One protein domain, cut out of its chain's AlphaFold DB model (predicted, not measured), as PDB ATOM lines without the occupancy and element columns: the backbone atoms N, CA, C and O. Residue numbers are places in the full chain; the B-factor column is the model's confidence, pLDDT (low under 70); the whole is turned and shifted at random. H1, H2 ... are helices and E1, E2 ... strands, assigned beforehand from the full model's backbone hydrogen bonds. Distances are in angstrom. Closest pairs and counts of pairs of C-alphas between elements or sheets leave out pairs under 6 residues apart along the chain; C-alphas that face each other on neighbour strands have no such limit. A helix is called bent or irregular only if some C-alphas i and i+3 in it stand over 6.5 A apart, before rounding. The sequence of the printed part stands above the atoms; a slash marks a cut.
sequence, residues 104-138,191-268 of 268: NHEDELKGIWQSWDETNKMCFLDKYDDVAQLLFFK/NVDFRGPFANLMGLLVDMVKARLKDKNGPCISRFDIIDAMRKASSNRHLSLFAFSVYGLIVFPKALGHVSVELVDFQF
ATOM      1  N   ASN A 104     257.284 208.050 146.526       66.56
ATOM      2  CA  ASN A 104     258.476 207.253 146.257       66.56
ATOM      3  C   ASN A 104     259.029 206.756 147.601       66.56
ATOM      4  O   ASN A 104     258.853 207.432 148.613       66.56
ATOM      5  N   HIS A 105     259.643 205.567 147.661       60.69
ATOM      6  CA  HIS A 105     260.161 205.078 148.946       60.69
ATOM      7  C   HIS A 105     261.432 205.849 149.343       60.69
ATOM      8  O   HIS A 105     262.559 205.403 149.125       60.69
ATOM      9  N   GLU A 106     261.216 207.023 149.924       71.50
ATOM     10  CA  GLU A 106     262.224 207.915 150.493       71.50
ATOM     11  C   GLU A 106     262.960 207.274 151.670       71.50
ATOM     12  O   GLU A 106     264.066 207.694 151.985       71.50
ATOM     13  N   ASP A 107     262.378 206.260 152.318       83.19
ATOM     14  CA  ASP A 107     262.940 205.629 153.517       83.19
ATOM     15  C   ASP A 107     264.320 205.013 153.265       83.19
ATOM     16  O   ASP A 107     265.197 205.090 154.120       83.19
ATOM     17  N   GLU A 108     264.553 204.470 152.067       86.31
ATOM     18  CA  GLU A 108     265.867 203.932 151.703       86.31
ATOM     19  C   GLU A 108     266.905 205.054 151.533       86.31
ATOM     20  O   GLU A 108     268.032 204.926 152.008       86.31
ATOM     21  N   LEU A 109     266.519 206.189 150.936       88.94
ATOM     22  CA  LEU A 109     267.390 207.366 150.831       88.94
ATOM     23  C   LEU A 109     267.630 208.022 152.198       88.94
ATOM     24  O   LEU A 109     268.750 208.437 152.481       88.94
ATOM     25  N   LYS A 110     266.618 208.061 153.074       91.19
ATOM     26  CA  LYS A 110     266.759 208.501 154.471       91.19
ATOM     27  C   LYS A 110     267.745 207.616 155.220       91.19
ATOM     28  O   LYS A 110     268.620 208.146 155.894       91.19
ATOM     29  N   GLY A 111     267.639 206.297 155.065       92.50
ATOM     30  CA  GLY A 111     268.563 205.342 155.671       92.50
ATOM     31  C   GLY A 111     270.006 205.540 155.201       92.50
ATOM     32  O   GLY A 111     270.918 205.526 156.021       92.50
ATOM     33  N   ILE A 112     270.215 205.792 153.902       92.19
ATOM     34  CA  ILE A 112     271.543 206.113 153.347       92.19
ATOM     35  C   ILE A 112     272.074 207.435 153.918       92.19
ATOM     36  O   ILE A 112     273.206 207.485 154.385       92.19
ATOM     37  N   TRP A 113     271.263 208.495 153.933       94.00
ATOM     38  CA  TRP A 113     271.668 209.780 154.513       94.00
ATOM     39  C   TRP A 113     272.034 209.660 155.995       94.00
ATOM     40  O   TRP A 113     273.017 210.233 156.460       94.00
ATOM     41  N   GLN A 114     271.240 208.906 156.756       94.44
ATOM     42  CA  GLN A 114     271.458 208.703 158.185       94.44
ATOM     43  C   GLN A 114     272.719 207.885 158.475       94.44
ATOM     44  O   GLN A 114     273.349 208.131 159.501       94.44
ATOM     45  N   SER A 115     273.103 206.961 157.588       93.44
ATOM     46  CA  SER A 115     274.300 206.134 157.763       93.44
ATOM     47  C   SER A 115     275.608 206.836 157.395       93.44
ATOM     48  O   SER A 115     276.672 206.347 157.774       93.44
ATOM     49  N   TRP A 116     275.558 207.967 156.684       94.06
ATOM     50  CA  TRP A 116     276.750 208.755 156.373       94.06
ATOM     51  C   TRP A 116     277.352 209.405 157.619       94.06
ATOM     52  O   TRP A 116     276.643 209.949 158.477       94.06
ATOM     53  N   ASP A 117     278.682 209.386 157.670       94.38
ATOM     54  CA  ASP A 117     279.464 210.154 158.629       94.38
ATOM     55  C   ASP A 117     279.392 211.663 158.342       94.38
ATOM     56  O   ASP A 117     278.873 212.116 157.316       94.38
ATOM     57  N   GLU A 118     279.910 212.455 159.279       94.31
ATOM     58  CA  GLU A 118     279.866 213.914 159.175       94.31
ATOM     59  C   GLU A 118     280.669 214.427 157.973       94.31
ATOM     60  O   GLU A 118     280.261 215.375 157.312       94.31
ATOM     61  N   THR A 119     281.769 213.753 157.628       94.38
ATOM     62  CA  THR A 119     282.600 214.102 156.471       94.38
ATOM     63  C   THR A 119     281.809 214.011 155.169       94.38
ATOM     64  O   THR A 119     281.796 214.966 154.396       94.38
ATOM     65  N   ASN A 120     281.107 212.900 154.920       92.62
ATOM     66  CA  ASN A 120     280.305 212.749 153.706       92.62
ATOM     67  C   ASN A 120     279.121 213.718 153.679       92.62
ATOM     68  O   ASN A 120     278.814 214.263 152.619       92.62
ATOM     69  N   LYS A 121     278.484 213.980 154.828       93.69
ATOM     70  CA  LYS A 121     277.413 214.984 154.934       93.69
ATOM     71  C   LYS A 121     277.915 216.389 154.623       93.69
ATOM     72  O   LYS A 121     277.267 217.093 153.855       93.69
ATOM     73  N   MET A 122     279.085 216.767 155.133       92.44
ATOM     74  CA  MET A 122     279.729 218.050 154.841       92.44
ATOM     75  C   MET A 122     280.142 218.161 153.370       92.44
ATOM     76  O   MET A 122     279.852 219.168 152.736       92.44
ATOM     77  N   CYS A 123     280.746 217.118 152.788       92.94
ATOM     78  CA  CYS A 123     281.065 217.096 151.355       92.94
ATOM     79  C   CYS A 123     279.810 217.164 150.475       92.94
ATOM     80  O   CYS A 123     279.846 217.730 149.383       92.94
ATOM     81  N   PHE A 124     278.706 216.564 150.922       90.56
ATOM     82  CA  PHE A 124     277.430 216.674 150.230       90.56
ATOM     83  C   PHE A 124     276.874 218.093 150.317       90.56
ATOM     84  O   PHE A 124     276.506 218.647 149.287       90.56
ATOM     85  N   LEU A 125     276.858 218.675 151.518       86.69
ATOM     86  CA  LEU A 125     276.382 220.031 151.783       86.69
ATOM     87  C   LEU A 125     277.169 221.076 150.984       86.69
ATOM     88  O   LEU A 125     276.570 221.961 150.395       86.69
ATOM     89  N   ASP A 126     278.492 220.945 150.902       86.81
ATOM     90  CA  ASP A 126     279.348 221.847 150.119       86.81
ATOM     91  C   ASP A 126     278.994 221.843 148.622       86.81
ATOM     92  O   ASP A 126     279.065 222.864 147.941       86.81
ATOM     93  N   LYS A 127     278.575 220.687 148.097       84.69
ATOM     94  CA  LYS A 127     278.325 220.508 146.663       84.69
ATOM     95  C   LYS A 127     276.867 220.727 146.260       84.69
ATOM     96  O   LYS A 127     276.596 221.255 145.182       84.69
ATOM     97  N   TYR A 128     275.939 220.272 147.090       80.44
ATOM     98  CA  TYR A 128     274.511 220.169 146.788       80.44
ATOM     99  C   TYR A 128     273.640 220.926 147.795       80.44
ATOM    100  O   TYR A 128     272.423 220.761 147.780       80.44
ATOM    101  N   ASP A 129     274.234 221.739 148.666       82.00
ATOM    102  CA  ASP A 129     273.559 222.445 149.753       82.00
ATOM    103  C   ASP A 129     272.657 221.509 150.583       82.00
ATOM    104  O   ASP A 129     272.918 220.322 150.805       82.00
ATOM    105  N   ASP A 130     271.549 222.065 151.053       76.62
ATOM    106  CA  ASP A 130     270.556 221.442 151.901       76.62
ATOM    107  C   ASP A 130     269.562 220.565 151.119       76.62
ATOM    108  O   ASP A 130     268.491 220.233 151.622       76.62
ATOM    109  N   VAL A 131     269.898 220.116 149.902       77.50
ATOM    110  CA  VAL A 131     269.031 219.239 149.088       77.50
ATOM    111  C   VAL A 131     268.628 217.966 149.840       77.50
ATOM    112  O   VAL A 131     267.513 217.470 149.669       77.50
ATOM    113  N   ALA A 132     269.480 217.454 150.731       82.31
ATOM    114  CA  ALA A 132     269.153 216.303 151.574       82.31
ATOM    115  C   ALA A 132     267.964 216.559 152.523       82.31
ATOM    116  O   ALA A 132     267.263 215.616 152.893       82.31
ATOM    117  N   GLN A 133     267.680 217.816 152.885       78.38
ATOM    118  CA  GLN A 133     266.541 218.164 153.738       78.38
ATOM    119  C   GLN A 133     265.195 217.859 153.066       78.38
ATOM    120  O   GLN A 133     264.222 217.553 153.760       78.38
ATOM    121  N   LEU A 134     265.147 217.820 151.727       75.94
ATOM    122  CA  LEU A 134     263.951 217.450 150.963       75.94
ATOM    123  C   LEU A 134     263.444 216.042 151.296       75.94
ATOM    124  O   LEU A 134     262.257 215.772 151.143       75.94
ATOM    125  N   LEU A 135     264.307 215.154 151.800       77.81
ATOM    126  CA  LEU A 135     263.902 213.826 152.264       77.81
ATOM    127  C   LEU A 135     262.975 213.899 153.474       77.81
ATOM    128  O   LEU A 135     262.088 213.068 153.632       77.81
ATOM    129  N   PHE A 136     263.186 214.868 154.357       77.31
ATOM    130  CA  PHE A 136     262.432 214.998 155.603       77.31
ATOM    131  C   PHE A 136     261.230 215.927 155.459       77.31
ATOM    132  O   PHE A 136     260.413 216.019 156.379       77.31
ATOM    133  N   PHE A 137     261.094 216.564 154.296       72.25
ATOM    134  CA  PHE A 137     259.976 217.426 153.989       72.25
ATOM    135  C   PHE A 137     258.667 216.629 153.972       72.25
ATOM    136  O   PHE A 137     258.507 215.637 153.260       72.25
ATOM    137  N   LYS A 138     257.702 217.072 154.779       69.75
ATOM    138  CA  LYS A 138     256.348 216.518 154.805       69.75
ATOM    139  C   LYS A 138     255.410 217.539 154.168       69.75
ATOM    140  O   LYS A 138     255.049 218.502 154.842       69.75
ATOM    141  N   ASN A 191     271.751 220.957 126.488       66.12
ATOM    142  CA  ASN A 191     271.250 220.243 125.315       66.12
ATOM    143  C   ASN A 191     272.321 219.265 124.791       66.12
ATOM    144  O   ASN A 191     272.801 219.382 123.666       66.12
ATOM    145  N   VAL A 192     272.765 218.342 125.652       68.88
ATOM    146  CA  VAL A 192     273.840 217.373 125.365       68.88
ATOM    147  C   VAL A 192     273.313 215.939 125.391       68.88
ATOM    148  O   VAL A 192     272.269 215.658 125.970       68.88
ATOM    149  N   ASP A 193     274.026 215.013 124.746       83.50
ATOM    150  CA  ASP A 193     273.702 213.586 124.843       83.50
ATOM    151  C   ASP A 193     274.011 213.073 126.259       83.50
ATOM    152  O   ASP A 193     275.173 212.842 126.612       83.50
ATOM    153  N   PHE A 194     272.958 212.853 127.054       83.56
ATOM    154  CA  PHE A 194     273.039 212.363 128.431       83.56
ATOM    155  C   PHE A 194     273.808 211.042 128.577       83.56
ATOM    156  O   PHE A 194     274.264 210.717 129.672       83.56
ATOM    157  N   ARG A 195     273.959 210.237 127.511       88.31
ATOM    158  CA  ARG A 195     274.512 208.871 127.591       88.31
ATOM    159  C   ARG A 195     275.913 208.826 128.189       88.31
ATOM    160  O   ARG A 195     276.175 207.966 129.027       88.31
ATOM    161  N   GLY A 196     276.803 209.725 127.771       89.56
ATOM    162  CA  GLY A 196     278.182 209.792 128.269       89.56
ATOM    163  C   GLY A 196     278.252 210.209 129.744       89.56
ATOM    164  O   GLY A 196     278.770 209.444 130.563       89.56
ATOM    165  N   PRO A 197     277.690 211.377 130.113       89.25
ATOM    166  CA  PRO A 197     277.605 211.821 131.503       89.25
ATOM    167  C   PRO A 197     276.924 210.801 132.420       89.25
ATOM    168  O   PRO A 197     277.418 210.525 133.515       89.25
ATOM    169  N   PHE A 198     275.832 210.188 131.961       91.19
ATOM    170  CA  PHE A 198     275.099 209.193 132.733       91.19
ATOM    171  C   PHE A 198     275.892 207.893 132.910       91.19
ATOM    172  O   PHE A 198     275.927 207.342 134.007       91.19
ATOM    173  N   ALA A 199     276.597 207.428 131.874       92.31
ATOM    174  CA  ALA A 199     277.494 206.280 131.975       92.31
ATOM    175  C   ALA A 199     278.623 206.512 132.988       92.31
ATOM    176  O   ALA A 199     278.878 205.655 133.840       92.31
ATOM    177  N   ASN A 200     279.222 207.705 132.972       91.62
ATOM    178  CA  ASN A 200     280.224 208.107 133.954       91.62
ATOM    179  C   ASN A 200     279.652 208.146 135.385       91.62
ATOM    180  O   ASN A 200     280.248 207.590 136.312       91.62
ATOM    181  N   LEU A 201     278.460 208.731 135.555       91.88
ATOM    182  CA  LEU A 201     277.759 208.789 136.839       91.88
ATOM    183  C   LEU A 201     277.449 207.389 137.387       91.88
ATOM    184  O   LEU A 201     277.645 207.143 138.573       91.88
ATOM    185  N   MET A 202     277.015 206.464 136.530       92.69
ATOM    186  CA  MET A 202     276.725 205.074 136.898       92.69
ATOM    187  C   MET A 202     277.988 204.218 137.064       92.69
ATOM    188  O   MET A 202     277.920 203.140 137.650       92.69
ATOM    189  N   GLY A 203     279.140 204.669 136.556       92.38
ATOM    190  CA  GLY A 203     280.379 203.893 136.574       92.38
ATOM    191  C   GLY A 203     280.394 202.700 135.632       92.38
ATOM    192  O   GLY A 203     281.011 201.687 135.948       92.38
ATOM    193  N   LEU A 204     279.688 202.799 134.511       92.94
ATOM    194  CA  LEU A 204     279.483 201.710 133.563       92.94
ATOM    195  C   LEU A 204     279.823 202.172 132.147       92.94
ATOM    196  O   LEU A 204     279.844 203.364 131.854       92.94
ATOM    197  N   LEU A 205     280.044 201.219 131.242       92.75
ATOM    198  CA  LEU A 205     280.141 201.521 129.815       92.75
ATOM    199  C   LEU A 205     278.770 201.928 129.263       92.75
ATOM    200  O   LEU A 205     277.736 201.420 129.703       92.75
ATOM    201  N   VAL A 206     278.766 202.802 128.253       92.06
ATOM    202  CA  VAL A 206     277.543 203.350 127.640       92.06
ATOM    203  C   VAL A 206     276.560 202.249 127.227       92.06
ATOM    204  O   VAL A 206     275.366 202.361 127.503       92.06
ATOM    205  N   ASP A 207     277.036 201.156 126.629       92.38
ATOM    206  CA  ASP A 207     276.156 200.072 126.170       92.38
ATOM    207  C   ASP A 207     275.566 199.246 127.321       92.38
ATOM    208  O   ASP A 207     274.406 198.836 127.253       92.38
ATOM    209  N   MET A 208     276.302 199.088 128.428       91.19
ATOM    210  CA  MET A 208     275.767 198.449 129.637       91.19
ATOM    211  C   MET A 208     274.679 199.298 130.290       91.19
ATOM    212  O   MET A 208     273.726 198.756 130.844       91.19
ATOM    213  N   VAL A 209     274.810 200.625 130.229       89.81
ATOM    214  CA  VAL A 209     273.782 201.533 130.738       89.81
ATOM    215  C   VAL A 209     272.540 201.495 129.866       89.81
ATOM    216  O   VAL A 209     271.447 201.361 130.411       89.81
ATOM    217  N   LYS A 210     272.684 201.522 128.532       89.88
ATOM    218  CA  LYS A 210     271.551 201.389 127.599       89.88
ATOM    219  C   LYS A 210     270.709 200.148 127.892       89.88
ATOM    220  O   LYS A 210     269.489 200.247 127.892       89.88
ATOM    221  N   ALA A 211     271.346 199.018 128.209       91.25
ATOM    222  CA  ALA A 211     270.654 197.772 128.545       91.25
ATOM    223  C   ALA A 211     269.804 197.849 129.833       91.25
ATOM    224  O   ALA A 211     268.893 197.044 130.011       91.25
ATOM    225  N   ARG A 212     270.084 198.805 130.730       90.62
ATOM    226  CA  ARG A 212     269.331 199.025 131.981       90.62
ATOM    227  C   ARG A 212     268.225 200.071 131.844       90.62
ATOM    228  O   ARG A 212     267.371 200.175 132.725       90.62
ATOM    229  N   LEU A 213     268.240 200.860 130.768       91.19
ATOM    230  CA  LEU A 213     267.238 201.895 130.551       91.19
ATOM    231  C   LEU A 213     265.885 201.277 130.216       91.19
ATOM    232  O   LEU A 213     265.776 200.291 129.490       91.19
ATOM    233  N   LYS A 214     264.836 201.914 130.724       87.62
ATOM    234  CA  LYS A 214     263.454 201.627 130.358       87.62
ATOM    235  C   LYS A 214     262.871 202.838 129.656       87.62
ATOM    236  O   LYS A 214     263.153 203.973 130.045       87.62
ATOM    237  N   ASP A 215     262.023 202.591 128.670       81.00
ATOM    238  CA  ASP A 215     261.219 203.638 128.056       81.00
ATOM    239  C   ASP A 215     259.854 203.699 128.750       81.00
ATOM    240  O   ASP A 215     259.024 202.798 128.629       81.00
ATOM    241  N   LYS A 216     259.662 204.735 129.570       69.94
ATOM    242  CA  LYS A 216     258.403 205.033 130.266       69.94
ATOM    243  C   LYS A 216     258.048 206.488 129.993       69.94
ATOM    244  O   LYS A 216     258.143 207.328 130.886       69.94
ATOM    245  N   ASN A 217     257.686 206.769 128.742       66.12
ATOM    246  CA  ASN A 217     257.528 208.125 128.202       66.12
ATOM    247  C   ASN A 217     258.872 208.869 128.204       66.12
ATOM    248  O   ASN A 217     259.048 209.928 128.811       66.12
ATOM    249  N   GLY A 218     259.868 208.239 127.588       75.62
ATOM    250  CA  GLY A 218     261.253 208.668 127.536       75.62
ATOM    251  C   GLY A 218     262.153 207.854 128.473       75.62
ATOM    252  O   GLY A 218     261.672 207.127 129.354       75.62
ATOM    253  N   PRO A 219     263.475 208.020 128.335       82.88
ATOM    254  CA  PRO A 219     264.446 207.160 128.984       82.88
ATOM    255  C   PRO A 219     264.447 207.376 130.501       82.88
ATOM    256  O   PRO A 219     264.426 208.504 131.004       82.88
ATOM    257  N   CYS A 220     264.435 206.276 131.245       88.12
ATOM    258  CA  CYS A 220     264.488 206.273 132.701       88.12
ATOM    259  C   CYS A 220     265.291 205.080 133.219       88.12
ATOM    260  O   CYS A 220     265.451 204.069 132.532       88.12
ATOM    261  N   ILE A 221     265.763 205.194 134.455       92.44
ATOM    262  CA  ILE A 221     266.453 204.126 135.173       92.44
ATOM    263  C   ILE A 221     265.706 203.781 136.465       92.44
ATOM    264  O   ILE A 221     265.062 204.638 137.075       92.44
ATOM    265  N   SER A 222     265.765 202.515 136.881       91.69
ATOM    266  CA  SER A 222     265.206 202.080 138.160       91.69
ATOM    267  C   SER A 222     266.019 202.641 139.324       91.69
ATOM    268  O   SER A 222     267.250 202.627 139.298       91.69
ATOM    269  N   ARG A 223     265.343 203.027 140.409       89.50
ATOM    270  CA  ARG A 223     266.004 203.376 141.676       89.50
ATOM    271  C   ARG A 223     266.944 202.278 142.176       89.50
ATOM    272  O   ARG A 223     267.980 202.584 142.745       89.50
ATOM    273  N   PHE A 224     266.603 201.009 141.939       92.12
ATOM    274  CA  PHE A 224     267.419 199.883 142.392       92.12
ATOM    275  C   PHE A 224     268.778 199.858 141.690       92.12
ATOM    276  O   PHE A 224     269.786 199.614 142.342       92.12
ATOM    277  N   ASP A 225     268.815 200.185 140.394       94.12
ATOM    278  CA  ASP A 225     270.068 200.276 139.643       94.12
ATOM    279  C   ASP A 225     270.933 201.441 140.141       94.12
ATOM    280  O   ASP A 225     272.150 201.300 140.242       94.12
ATOM    281  N   ILE A 226     270.311 202.578 140.478       93.75
ATOM    282  CA  ILE A 226     271.022 203.740 141.031       93.75
ATOM    283  C   ILE A 226     271.608 203.411 142.408       93.75
ATOM    284  O   ILE A 226     272.772 203.705 142.667       93.75
ATOM    285  N   ILE A 227     270.824 202.784 143.287       92.69
ATOM    286  CA  ILE A 227     271.259 202.421 144.641       92.69
ATOM    287  C   ILE A 227     272.358 201.354 144.594       92.69
ATOM    288  O   ILE A 227     273.333 201.450 145.337       92.69
ATOM    289  N   ASP A 228     272.252 200.372 143.697       93.50
ATOM    290  CA  ASP A 228     273.317 199.396 143.448       93.50
ATOM    291  C   ASP A 228     274.615 200.080 142.987       93.50
ATOM    292  O   ASP A 228     275.685 199.816 143.539       93.50
ATOM    293  N   ALA A 229     274.522 201.016 142.037       94.00
ATOM    294  CA  ALA A 229     275.672 201.794 141.582       94.00
ATOM    295  C   ALA A 229     276.266 202.659 142.703       94.00
ATOM    296  O   ALA A 229     277.484 202.749 142.827       94.00
ATOM    297  N   MET A 230     275.422 203.245 143.555       93.44
ATOM    298  CA  MET A 230     275.842 204.070 144.689       93.44
ATOM    299  C   MET A 230     276.614 203.251 145.724       93.44
ATOM    300  O   MET A 230     277.677 203.679 146.162       93.44
ATOM    301  N   ARG A 231     276.132 202.049 146.063       91.25
ATOM    302  CA  ARG A 231     276.813 201.123 146.987       91.25
ATOM    303  C   ARG A 231     278.168 200.649 146.457       91.25
ATOM    304  O   ARG A 231     279.059 200.353 147.243       91.25
ATOM    305  N   LYS A 232     278.325 200.571 145.131       91.31
ATOM    306  CA  LYS A 232     279.566 200.162 144.449       91.31
ATOM    307  C   LYS A 232     280.480 201.336 144.095       91.31
ATOM    308  O   LYS A 232     281.595 201.123 143.616       91.31
ATOM    309  N   ALA A 233     280.016 202.570 144.264       89.88
ATOM    310  CA  ALA A 233     280.749 203.738 143.823       89.88
ATOM    311  C   ALA A 233     281.984 203.963 144.702       89.88
ATOM    312  O   ALA A 233     281.885 204.272 145.884       89.88
ATOM    313  N   SER A 234     283.164 203.892 144.091       76.94
ATOM    314  CA  SER A 234     284.370 204.506 144.645       76.94
ATOM    315  C   SER A 234     284.275 206.036 144.575       76.94
ATOM    316  O   SER A 234     283.666 206.570 143.640       76.94
ATOM    317  N   SER A 235     284.933 206.739 145.506       80.00
ATOM    318  CA  SER A 235     285.028 208.213 145.574       80.00
ATOM    319  C   SER A 235     283.677 208.942 145.705       80.00
ATOM    320  O   SER A 235     282.648 208.324 145.968       80.00
ATOM    321  N   ASN A 236     283.653 210.260 145.476       87.81
ATOM    322  CA  ASN A 236     282.492 211.151 145.646       87.81
ATOM    323  C   ASN A 236     281.327 210.899 144.667       87.81
ATOM    324  O   ASN A 236     280.332 211.621 144.675       87.81
ATOM    325  N   ARG A 237     281.409 209.879 143.805       91.31
ATOM    326  CA  ARG A 237     280.323 209.509 142.886       91.31
ATOM    327  C   ARG A 237     279.066 209.043 143.622       91.31
ATOM    328  O   ARG A 237     277.970 209.290 143.127       91.31
ATOM    329  N   HIS A 238     279.207 208.432 144.800       93.00
ATOM    330  CA  HIS A 238     278.059 208.074 145.636       93.00
ATOM    331  C   HIS A 238     277.249 209.321 146.045       93.00
ATOM    332  O   HIS A 238     276.023 209.281 145.976       93.00
ATOM    333  N   LEU A 239     277.916 210.448 146.343       93.31
ATOM    334  CA  LEU A 239     277.269 211.739 146.620       93.31
ATOM    335  C   LEU A 239     276.463 212.225 145.406       93.31
ATOM    336  O   LEU A 239     275.298 212.594 145.536       93.31
ATOM    337  N   SER A 240     277.050 212.160 144.206       92.62
ATOM    338  CA  SER A 240     276.371 212.562 142.965       92.62
ATOM    339  C   SER A 240     275.165 211.677 142.638       92.62
ATOM    340  O   SER A 240     274.120 212.186 142.243       92.62
ATOM    341  N   LEU A 241     275.282 210.357 142.815       94.12
ATOM    342  CA  LEU A 241     274.173 209.412 142.632       94.12
ATOM    343  C   LEU A 241     273.062 209.638 143.665       94.12
ATOM    344  O   LEU A 241     271.883 209.461 143.355       94.12
ATOM    345  N   PHE A 242     273.426 210.043 144.884       92.88
ATOM    346  CA  PHE A 242     272.469 210.376 145.931       92.88
ATOM    347  C   PHE A 242     271.684 211.641 145.587       92.88
ATOM    348  O   PHE A 242     270.455 211.594 145.561       92.88
ATOM    349  N   ALA A 243     272.366 212.727 145.209       90.00
ATOM    350  CA  ALA A 243     271.719 213.949 144.732       90.00
ATOM    351  C   ALA A 243     270.816 213.661 143.524       90.00
ATOM    352  O   ALA A 243     269.643 214.021 143.525       90.00
ATOM    353  N   PHE A 244     271.321 212.916 142.535       89.56
ATOM    354  CA  PHE A 244     270.549 212.487 141.367       89.56
ATOM    355  C   PHE A 244     269.281 211.708 141.750       89.56
ATOM    356  O   PHE A 244     268.228 211.894 141.141       89.56
ATOM    357  N   SER A 245     269.350 210.875 142.793       89.88
ATOM    358  CA  SER A 245     268.187 210.152 143.321       89.88
ATOM    359  C   SER A 245     267.187 211.084 144.002       89.88
ATOM    360  O   SER A 245     265.991 210.943 143.773       89.88
ATOM    361  N   VAL A 246     267.654 212.042 144.809       84.56
ATOM    362  CA  VAL A 246     266.790 213.040 145.462       84.56
ATOM    363  C   VAL A 246     266.081 213.891 144.410       84.56
ATOM    364  O   VAL A 246     264.853 213.967 144.406       84.56
ATOM    365  N   TYR A 247     266.822 214.439 143.445       80.56
ATOM    366  CA  TYR A 247     266.231 215.197 142.348       80.56
ATOM    367  C   TYR A 247     265.269 214.342 141.521       80.56
ATOM    368  O   TYR A 247     264.163 214.769 141.228       80.56
ATOM    369  N   GLY A 248     265.637 213.111 141.183       78.56
ATOM    370  CA  GLY A 248     264.832 212.259 140.314       78.56
ATOM    371  C   GLY A 248     263.605 211.612 140.937       78.56
ATOM    372  O   GLY A 248     262.663 211.279 140.220       78.56
ATOM    373  N   LEU A 249     263.614 211.382 142.248       77.75
ATOM    374  CA  LEU A 249     262.522 210.707 142.950       77.75
ATOM    375  C   LEU A 249     261.633 211.680 143.728       77.75
ATOM    376  O   LEU A 249     260.476 211.345 143.973       77.75
ATOM    377  N   ILE A 250     262.142 212.851 144.111       74.06
ATOM    378  CA  ILE A 250     261.410 213.811 144.950       74.06
ATOM    379  C   ILE A 250     261.080 215.076 144.159       74.06
ATOM    380  O   ILE A 250     259.942 215.527 144.165       74.06
ATOM    381  N   VAL A 251     262.054 215.635 143.442       70.31
ATOM    382  CA  VAL A 251     261.902 216.942 142.778       70.31
ATOM    383  C   VAL A 251     261.257 216.810 141.394       70.31
ATOM    384  O   VAL A 251     260.324 217.535 141.062       70.31
ATOM    385  N   PHE A 252     261.733 215.855 140.596       71.06
ATOM    386  CA  PHE A 252     261.366 215.618 139.198       71.06
ATOM    387  C   PHE A 252     261.002 214.147 138.964       71.06
ATOM    388  O   PHE A 252     261.664 213.442 138.190       71.06
ATOM    389  N   PRO A 253     259.965 213.649 139.651       66.06
ATOM    390  CA  PRO A 253     259.496 212.283 139.466       66.06
ATOM    391  C   PRO A 253     259.120 212.033 138.007       66.06
ATOM    392  O   PRO A 253     258.360 212.779 137.392       66.06
ATOM    393  N   LYS A 254     259.585 210.914 137.462       71.19
ATOM    394  CA  LYS A 254     259.104 210.435 136.165       71.19
ATOM    395  C   LYS A 254     258.035 209.369 136.331       71.19
ATOM    396  O   LYS A 254     256.945 209.449 135.780       71.19
ATOM    397  N   ALA A 255     258.345 208.345 137.107       73.88
ATOM    398  CA  ALA A 255     257.402 207.304 137.471       73.88
ATOM    399  C   ALA A 255     257.797 206.744 138.832       73.88
ATOM    400  O   ALA A 255     258.942 206.891 139.258       73.88
ATOM    401  N   LEU A 256     256.867 206.058 139.498       77.25
ATOM    402  CA  LEU A 256     257.142 205.460 140.801       77.25
ATOM    403  C   LEU A 256     258.395 204.567 140.736       77.25
ATOM    404  O   LEU A 256     258.478 203.629 139.935       77.25
ATOM    405  N   GLY A 257     259.387 204.898 141.557       81.56
ATOM    406  CA  GLY A 257     260.682 204.235 141.657       81.56
ATOM    407  C   GLY A 257     261.590 204.350 140.429       81.56
ATOM    408  O   GLY A 257     262.503 203.536 140.303       81.56
ATOM    409  N   HIS A 258     261.340 205.292 139.516       84.00
ATOM    410  CA  HIS A 258     262.148 205.501 138.311       84.00
ATOM    411  C   HIS A 258     262.548 206.967 138.161       84.00
ATOM    412  O   HIS A 258     261.732 207.870 138.341       84.00
ATOM    413  N   VAL A 259     263.796 207.179 137.758       84.00
ATOM    414  CA  VAL A 259     264.397 208.500 137.569       84.00
ATOM    415  C   VAL A 259     264.608 208.764 136.083       84.00
ATOM    416  O   VAL A 259     265.081 207.883 135.360       84.00
ATOM    417  N   SER A 260     264.264 209.967 135.618       84.06
ATOM    418  CA  SER A 260     264.602 210.403 134.259       84.06
ATOM    419  C   SER A 260     266.113 210.550 134.115       84.06
ATOM    420  O   SER A 260     266.743 211.250 134.903       84.06
ATOM    421  N   VAL A 261     266.706 209.924 133.100       87.44
ATOM    422  CA  VAL A 261     268.166 210.000 132.895       87.44
ATOM    423  C   VAL A 261     268.633 211.345 132.351       87.44
ATOM    424  O   VAL A 261     269.780 211.720 132.559       87.44
ATOM    425  N   GLU A 262     267.722 212.115 131.758       81.44
ATOM    426  CA  GLU A 262     267.964 213.495 131.313       81.44
ATOM    427  C   GLU A 262     268.272 214.453 132.474       81.44
ATOM    428  O   GLU A 262     268.738 215.566 132.251       81.44
ATOM    429  N   LEU A 263     268.040 214.040 133.728       79.00
ATOM    430  CA  LEU A 263     268.428 214.834 134.894       79.00
ATOM    431  C   LEU A 263     269.945 214.987 135.028       79.00
ATOM    432  O   LEU A 263     270.399 215.889 135.718       79.00
ATOM    433  N   VAL A 264     270.738 214.138 134.365       83.38
ATOM    434  CA  VAL A 264     272.201 214.264 134.384       83.38
ATOM    435  C   VAL A 264     272.683 215.514 133.640       83.38
ATOM    436  O   VAL A 264     273.795 215.977 133.881       83.38
ATOM    437  N   ASP A 265     271.852 216.059 132.748       72.19
ATOM    438  CA  ASP A 265     272.177 217.238 131.945       72.19
ATOM    439  C   ASP A 265     271.922 218.546 132.701       72.19
ATOM    440  O   ASP A 265     272.239 219.630 132.201       72.19
ATOM    441  N   PHE A 266     271.353 218.458 133.904       66.62
ATOM    442  CA  PHE A 266     271.182 219.596 134.787       66.62
ATOM    443  C   PHE A 266     272.497 219.869 135.515       66.62
ATOM    444  O   PHE A 266     273.080 218.987 136.150       66.62
ATOM    445  N   GLN A 267     272.969 221.111 135.433       58.66
ATOM    446  CA  GLN A 267     273.992 221.585 136.359       58.66
ATOM    447  C   GLN A 267     273.318 221.923 137.686       58.66
ATOM    448  O   GLN A 267     272.580 222.904 137.756       58.66
ATOM    449  N   PHE A 268     273.552 221.073 138.685       56.31
ATOM    450  CA  PHE A 268     273.182 221.300 140.080       56.31
ATOM    451  C   PHE A 268     274.303 222.043 140.805       56.31
ATOM    452  O   PHE A 268     275.478 221.667 140.581       56.31
TER     453      PHE A 268
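AT A GLANCE: This is residues 104 to 138 and 191 to 268 of the 268 residues of an uncharacterized protein of Gossypium schwendimanii (UniProt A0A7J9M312). One helix, H6, runs through the middle; H5 lies side by side with it, the kinked hairpin of H1 and H2 packs along it through H2, and a small sheet, E1, E3 and E2, lies across from H2 with H6 over one face. H3 sits beside the first residues of H6, about perpendicular to it, though only just, at 71 degrees, and H4 and H7 pack on H3. The printed part has 113 residues with seven named helices and three named strands, in the order H1 H2 H3 H4 E1 H5 H6 E2 E3 H7; the class is mostly helix, and the sheet, order E1 E3 E2, is antiparallel. It is compact, with a radius of gyration of the C-alphas of 13.3 A, and rounded, spanning 36 by 30 by 25 A.

IN THESE COORDINATES: Find C-alpha 106 at (262.224, 207.915, 150.493); from there H1 runs to residue 115, 14.2 A. H2, residues 118 to 135, spans 17.4 A; it is irregular, with a kink of 113 degrees near residue 128 and C-alphas 127 and 130 9.4 A apart. Past the cut come H3, residues 195 to 202, H4, 206 to 210, and E1, 219 to 222. H5, residues 223 to 232, spans 14.2 A. Start H6 at C-alpha 237, (280.323, 209.509, 142.886), and follow it 19.9 A to residue 251. E2 is residues 253 to 255, E3 258 to 260, and H7 261 to 265, ending at (272.177, 217.238, 131.945).

HOW THE PARTS SIT: H1, H2 and H6 form a bundle, helices set side by side. H1 and H2 are a helical hairpin and touch, closest at the C-alphas of Glu 106 and Leu 135, 6.4 A. H2 touches H6 at a shallow tilt of 10 degrees, the same way, closest at the C-alphas of Phe 124 and Leu 239, 6.1 A. H3 touches H4, closest at the C-alphas of Ala 199 and Val 206, 5.2 A. H5 and H6, another hairpin, touch, closest at the C-alphas of Met 230 and His 238, 4.7 A. H6 is on the sheet at a height of 10.6 A, over E3 and E2. Look for N 221 and O 259, 2.9 A, between E1 and E3, and N 258 and O 255, 2.9 A, between E3 and E2. Every O i to N i+4 pair is within hydrogen-bond range in H1, H3, H4, H5 and H6; H2 has 8 of 14, and H7 0 of 1 but 2 of 2 O i to N i+3 pairs.

THE WHOLE: The C-alphas farthest apart, Glu 118 and Asn 217, are 38.6 A apart. Residues 139 to 190 are not printed, and C-alphas 138 and 191 are 33.3 A apart across the cut. Of the links printed whole, none is long. Low confidence falls at residues 104 to 105, 138, 191 to 192, 216 to 217, 253 and 266 to 268.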